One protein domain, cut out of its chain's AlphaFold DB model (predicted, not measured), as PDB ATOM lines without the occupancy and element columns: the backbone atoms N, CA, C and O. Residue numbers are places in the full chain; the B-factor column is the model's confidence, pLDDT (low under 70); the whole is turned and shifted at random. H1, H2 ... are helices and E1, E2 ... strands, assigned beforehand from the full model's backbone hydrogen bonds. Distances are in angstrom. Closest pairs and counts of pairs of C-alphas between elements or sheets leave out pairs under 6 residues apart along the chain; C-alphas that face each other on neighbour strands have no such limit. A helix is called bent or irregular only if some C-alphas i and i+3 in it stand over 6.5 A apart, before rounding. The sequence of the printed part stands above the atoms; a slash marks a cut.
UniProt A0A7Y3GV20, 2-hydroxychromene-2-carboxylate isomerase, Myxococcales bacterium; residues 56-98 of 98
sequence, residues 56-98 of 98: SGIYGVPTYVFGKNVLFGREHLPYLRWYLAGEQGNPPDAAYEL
ATOM      1  N   SER A  56     180.064 143.085 154.320       91.38
ATOM      2  CA  SER A  56     179.119 143.066 153.198       91.38
ATOM      3  C   SER A  56     178.103 144.216 153.250       91.38
ATOM      4  O   SER A  56     177.126 144.202 152.507       91.38
ATOM      5  N   GLY A  57     178.297 145.206 154.131       91.25
ATOM      6  CA  GLY A  57     177.388 146.346 154.283       91.25
ATOM      7  C   GLY A  57     176.112 146.035 155.073       91.25
ATOM      8  O   GLY A  57     175.185 146.837 155.066       91.25
ATOM      9  N   ILE A  58     176.054 144.894 155.766       95.38
ATOM     10  CA  ILE A  58     174.915 144.492 156.598       95.38
ATOM     11  C   ILE A  58     175.274 144.788 158.055       95.38
ATOM     12  O   ILE A  58     176.015 144.031 158.670       95.38
ATOM     13  N   TYR A  59     174.770 145.895 158.595       91.88
ATOM     14  CA  TYR A  59     175.114 146.393 159.939       91.88
ATOM     15  C   TYR A  59     173.893 146.640 160.838       91.88
ATOM     16  O   TYR A  59     174.031 147.072 161.980       91.88
ATOM     17  N   GLY A  60     172.684 146.399 160.332       92.75
ATOM     18  CA  GLY A  60     171.448 146.663 161.058       92.75
ATOM     19  C   GLY A  60     170.248 145.961 160.443       92.75
ATOM     20  O   GLY A  60     170.354 145.276 159.423       92.75
ATOM     21  N   VAL A  61     169.088 146.135 161.073       94.19
ATOM     22  CA  VAL A  61     167.824 145.543 160.622       94.19
ATOM     23  C   VAL A  61     166.723 146.601 160.444       94.19
ATOM     24  O   VAL A  61     166.697 147.569 161.202       94.19
ATOM     25  N   PRO A  62     165.794 146.403 159.485       95.31
ATOM     26  CA  PRO A  62     165.858 145.382 158.438       95.31
ATOM     27  C   PRO A  62     166.904 145.735 157.363       95.31
ATOM     28  O   PRO A  62     167.052 146.898 156.996       95.31
ATOM     29  N   THR A  63     167.597 144.720 156.837       96.12
ATOM     30  CA  THR A  63     168.441 144.827 155.636       96.12
ATOM     31  C   THR A  63     167.960 143.812 154.603       96.12
ATOM     32  O   THR A  63     167.779 142.639 154.928       96.12
ATOM     33  N   TYR A  64     167.756 144.253 153.363       95.44
ATOM     34  CA  TYR A  64     167.351 143.421 152.233       95.44
ATOM     35  C   TYR A  64     168.539 143.211 151.293       95.44
ATOM     36  O   TYR A  64     169.181 144.177 150.883       95.44
ATOM     37  N   VAL A  65     168.812 141.957 150.928       94.88
ATOM     38  CA  VAL A  65     169.901 141.584 150.014       94.88
ATOM     39  C   VAL A  65     169.316 140.862 148.806       94.88
ATOM     40  O   VAL A  65     168.637 139.848 148.961       94.88
ATOM     41  N   PHE A  66     169.557 141.381 147.602       92.12
ATOM     42  CA  PHE A  66     169.080 140.783 146.352       92.12
ATOM     43  C   PHE A  66     169.982 141.171 145.179       92.12
ATOM     44  O   PHE A  66     170.308 142.340 144.974       92.12
ATOM     45  N   GLY A  67     170.406 140.182 144.388       87.88
ATOM     46  CA  GLY A  67     171.407 140.405 143.345       87.88
ATOM     47  C   GLY A  67     172.699 140.973 143.942       87.88
ATOM     48  O   GLY A  67     173.330 140.332 144.777       87.88
ATOM     49  N   LYS A  68     173.082 142.181 143.516       89.69
ATOM     50  CA  LYS A  68     174.223 142.936 144.069       89.69
ATOM     51  C   LYS A  68     173.798 144.053 145.031       89.69
ATOM     52  O   LYS A  68     174.648 144.813 145.484       89.69
ATOM     53  N   ASN A  69     172.501 144.181 145.301       91.88
ATOM     54  CA  ASN A  69     171.949 145.255 146.113       91.88
ATOM     55  C   ASN A  69     171.905 144.850 147.585       91.88
ATOM     56  O   ASN A  69     171.486 143.739 147.922       91.88
ATOM     57  N   VAL A  70     172.288 145.793 148.443       95.19
ATOM     58  CA  VAL A  70     172.147 145.731 149.899       95.19
ATOM     59  C   VAL A  70     171.436 147.014 150.317       95.19
ATOM     60  O   VAL A  70     171.990 148.099 150.157       95.19
ATOM     61  N   LEU A  71     170.193 146.896 150.786       94.06
ATOM     62  CA  LEU A  71     169.343 148.031 151.152       94.06
ATOM     63  C   LEU A  71     168.990 147.962 152.636       94.06
ATOM     64  O   LEU A  71     168.349 147.007 153.075       94.06
ATOM     65  N   PHE A  72     169.404 148.971 153.396       94.88
ATOM     66  CA  PHE A  72     169.143 149.085 154.828       94.88
ATOM     67  C   PHE A  72     167.944 149.999 155.076       94.88
ATOM     68  O   PHE A  72     167.966 151.148 154.650       94.88
ATOM     69  N   GLY A  73     166.933 149.499 155.786       93.88
ATOM     70  CA  GLY A  73     165.745 150.263 156.155       93.88
ATOM     71  C   GLY A  73     164.483 149.871 155.380       93.88
ATOM     72  O   GLY A  73     164.514 149.422 154.230       93.88
ATOM     73  N   ARG A  74     163.331 150.009 156.046       94.31
ATOM     74  CA  ARG A  74     162.008 149.630 155.512       94.31
ATOM     75  C   ARG A  74     161.552 150.513 154.344       94.31
ATOM     76  O   ARG A  74     160.714 150.089 153.554       94.31
ATOM     77  N   GLU A  75     162.086 151.724 154.233       93.56
ATOM     78  CA  GLU A  75     161.822 152.713 153.181       93.56
ATOM     79  C   GLU A  75     162.167 152.199 151.775       93.56
ATOM     80  O   GLU A  75     161.681 152.726 150.776       93.56
ATOM     81  N   HIS A  76     162.959 151.128 151.693       93.56
ATOM     82  CA  HIS A  76     163.327 150.461 150.450       93.56
ATOM     83  C   HIS A  76     162.339 149.377 149.994       93.56
ATOM     84  O   HIS A  76     162.517 148.806 148.917       93.56
ATOM     85  N   LEU A  77     161.281 149.087 150.759       94.12
ATOM     86  CA  LEU A  77     160.265 148.102 150.369       94.12
ATOM     87  C   LEU A  77     159.597 148.385 149.005       94.12
ATOM     88  O   LEU A  77     159.393 147.422 148.259       94.12
ATOM     89  N   PRO A  78     159.283 149.639 148.617       93.31
ATOM     90  CA  PRO A  78     158.785 149.934 147.273       93.31
ATOM     91  C   PRO A  78     159.785 149.549 146.182       93.31
ATOM     92  O   PRO A  78     159.402 148.930 145.191       93.31
ATOM     93  N   TYR A  79     161.070 149.845 146.389       93.50
ATOM     94  CA  TYR A  79     162.132 149.490 145.450       93.50
ATOM     95  C   TYR A  79     162.295 147.971 145.338       93.50
ATOM     96  O   TYR A  79     162.340 147.434 144.233       93.50
ATOM     97  N   LEU A  80     162.298 147.256 146.470       93.50
ATOM     98  CA  LEU A  80     162.339 145.791 146.488       93.50
ATOM     99  C   LEU A  80     161.145 145.187 145.732       93.50
ATOM    100  O   LEU A  80     161.318 144.251 144.954       93.50
ATOM    101  N   ARG A  81     159.938 145.735 145.918       93.75
ATOM    102  CA  ARG A  81     158.736 145.308 145.186       93.75
ATOM    103  C   ARG A  81     158.877 145.545 143.682       93.75
ATOM    104  O   ARG A  81     158.558 144.642 142.916       93.75
ATOM    105  N   TRP A  82     159.341 146.725 143.268       94.50
ATOM    106  CA  TRP A  82     159.582 147.055 141.858       94.50
ATOM    107  C   TRP A  82     160.593 146.094 141.220       94.50
ATOM    108  O   TRP A  82     160.320 145.536 140.158       94.50
ATOM    109  N   TYR A  83     161.701 145.820 141.914       94.56
ATOM    110  CA  TYR A  83     162.717 144.866 141.468       94.56
ATOM    111  C   TYR A  83     162.132 143.454 141.294       94.56
ATOM    112  O   TYR A  83     162.249 142.851 140.228       94.56
ATOM    113  N   LEU A  84     161.428 142.933 142.306       93.69
ATOM    114  CA  LEU A  84     160.822 141.594 142.261       93.69
ATOM    115  C   LEU A  84     159.682 141.473 141.232       93.69
ATOM    116  O   LEU A  84     159.398 140.370 140.769       93.69
ATOM    117  N   ALA A  85     159.044 142.585 140.858       94.94
ATOM    118  CA  ALA A  85     158.017 142.640 139.817       94.94
ATOM    119  C   ALA A  85     158.590 142.699 138.384       94.94
ATOM    120  O   ALA A  85     157.822 142.782 137.422       94.94
ATOM    121  N   GLY A  86     159.917 142.644 138.226       94.88
ATOM    122  CA  GLY A  86     160.585 142.665 136.925       94.88
ATOM    123  C   GLY A  86     160.853 144.069 136.391       94.88
ATOM    124  O   GLY A  86     160.830 144.262 135.179       94.88
ATOM    125  N   GLU A  87     161.084 145.037 137.283       93.62
ATOM    126  CA  GLU A  87     161.598 146.371 136.937       93.62
ATOM    127  C   GLU A  87     160.691 147.152 135.962       93.62
ATOM    128  O   GLU A  87     161.143 147.868 135.069       93.62
ATOM    129  N   GLN A  88     159.371 147.009 136.116       92.62
ATOM    130  CA  GLN A  88     158.396 147.658 135.238       92.62
ATOM    131  C   GLN A  88     158.262 149.156 135.552       92.62
ATOM    132  O   GLN A  88     157.850 149.537 136.646       92.62
ATOM    133  N   GLY A  89     158.550 150.007 134.564       91.19
ATOM    134  CA  GLY A  89     158.477 151.464 134.708       91.19
ATOM    135  C   GLY A  89     159.662 152.055 135.477       91.19
ATOM    136  O   GLY A  89     160.683 151.398 135.671       91.19
ATOM    137  N   ASN A  90     159.537 153.315 135.898       92.38
ATOM    138  CA  ASN A  90     160.601 153.989 136.642       92.38
ATOM    139  C   ASN A  90     160.766 153.373 138.043       92.38
ATOM    140  O   ASN A  90     159.754 153.062 138.680       92.38
ATOM    141  N   PRO A  91     162.006 153.236 138.548       89.50
ATOM    142  CA  PRO A  91     162.231 152.786 139.912       89.50
ATOM    143  C   PRO A  91     161.612 153.786 140.899       89.50
ATOM    144  O   PRO A  91     161.743 154.997 140.700       89.50
ATOM    145  N   PRO A  92     160.933 153.312 141.956       88.81
ATOM    146  CA  PRO A  92     160.418 154.193 142.990       88.81
ATOM    147  C   PRO A  92     161.570 154.735 143.845       88.81
ATOM    148  O   PRO A  92     162.535 154.018 144.129       88.81
ATOM    149  N   ASP A  93     161.435 155.979 144.299       79.75
ATOM    150  CA  ASP A  93     162.289 156.529 145.353       79.75
ATOM    151  C   ASP A  93     162.054 155.796 146.687       79.75
ATOM    152  O   ASP A  93     161.047 155.103 146.874       79.75
ATOM    153  N   ALA A  94     162.981 155.956 147.638       74.62
ATOM    154  CA  ALA A  94     162.778 155.482 149.004       74.62
ATOM    155  C   ALA A  94     161.540 156.173 149.594       74.62
ATOM    156  O   ALA A  94     161.523 157.393 149.774       74.62
ATOM    157  N   ALA A  95     160.487 155.404 149.873       62.47
ATOM    158  CA  ALA A  95     159.253 155.973 150.386       62.47
ATOM    159  C   ALA A  95     159.299 156.002 151.912       62.47
ATOM    160  O   ALA A  95     159.264 154.967 152.580       62.47
ATOM    161  N   TYR A  96     159.276 157.209 152.467       54.91
ATOM    162  CA  TYR A  96     158.571 157.424 153.719       54.91
ATOM    163  C   TYR A  96     157.096 157.596 153.355       54.91
ATOM    164  O   TYR A  96     156.642 158.711 153.117       54.91
ATOM    165  N   GLU A  97     156.351 156.493 153.240       52.06
ATOM    166  CA  GLU A  97     154.896 156.603 153.382       52.06
ATOM    167  C   GLU A  97     154.648 157.132 154.806       52.06
ATOM    168  O   GLU A  97     155.014 156.469 155.786       52.06
ATOM    169  N   LEU A  98     154.181 158.385 154.884       45.88
ATOM    170  CA  LEU A  98     153.738 159.063 156.106       45.88
ATOM    171  C   LEU A  98     152.425 158.458 156.600       45.88
ATOM    172  O   LEU A  98     151.532 158.238 155.751       45.88
TER     173      LEU A  98
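This is residues 56 to 98 of the 98 residues of the protein "2-hydroxychromene-2-carboxylate isomerase" of Myxococcales bacterium (UniProt A0A7Y3GV20). A small hairpin of two strands, E1 and E2, stands beside one short helix, H1, and residues 85 to 98, with no named element, fold back along the helix. The 43 printed residues hold two antiparallel strands and then the helix, in a mixed class with 19 residues in named elements, under half. The outline is flat, 30 by 28 by 11 A, and only just compact, close to loose, with a radius of gyration of the C-alphas of 10.6 A.

E1, residues 63 to 66, and E2, residues 69 to 72, form a hairpin at 167 degrees; N 64 and O 71 are within hydrogen-bond range at 2.8 A. H1, residues 74 to 84, comes closest to E1 at the C-alphas of Leu 80 and Tyr 64, 8.0 A apart. In H1, 5 of 7 O i to N i+4 pairs are within range.

E1 begins at C-alpha 63 (168.441, 144.827, 155.636) and spans 10.1 A; E2 spans 9.9 A. H1 spans 15.5 A, ending at C-alpha 84 (160.822, 141.594, 142.261), and is irregular: C-alphas 75 and 78 are 7.2 A apart.

The farthest C-alphas, Tyr 59 and Gly 89, are 30.6 A apart. The printed part has no cut, and both links are tight. Residues 95 to 98 have pLDDT under 70.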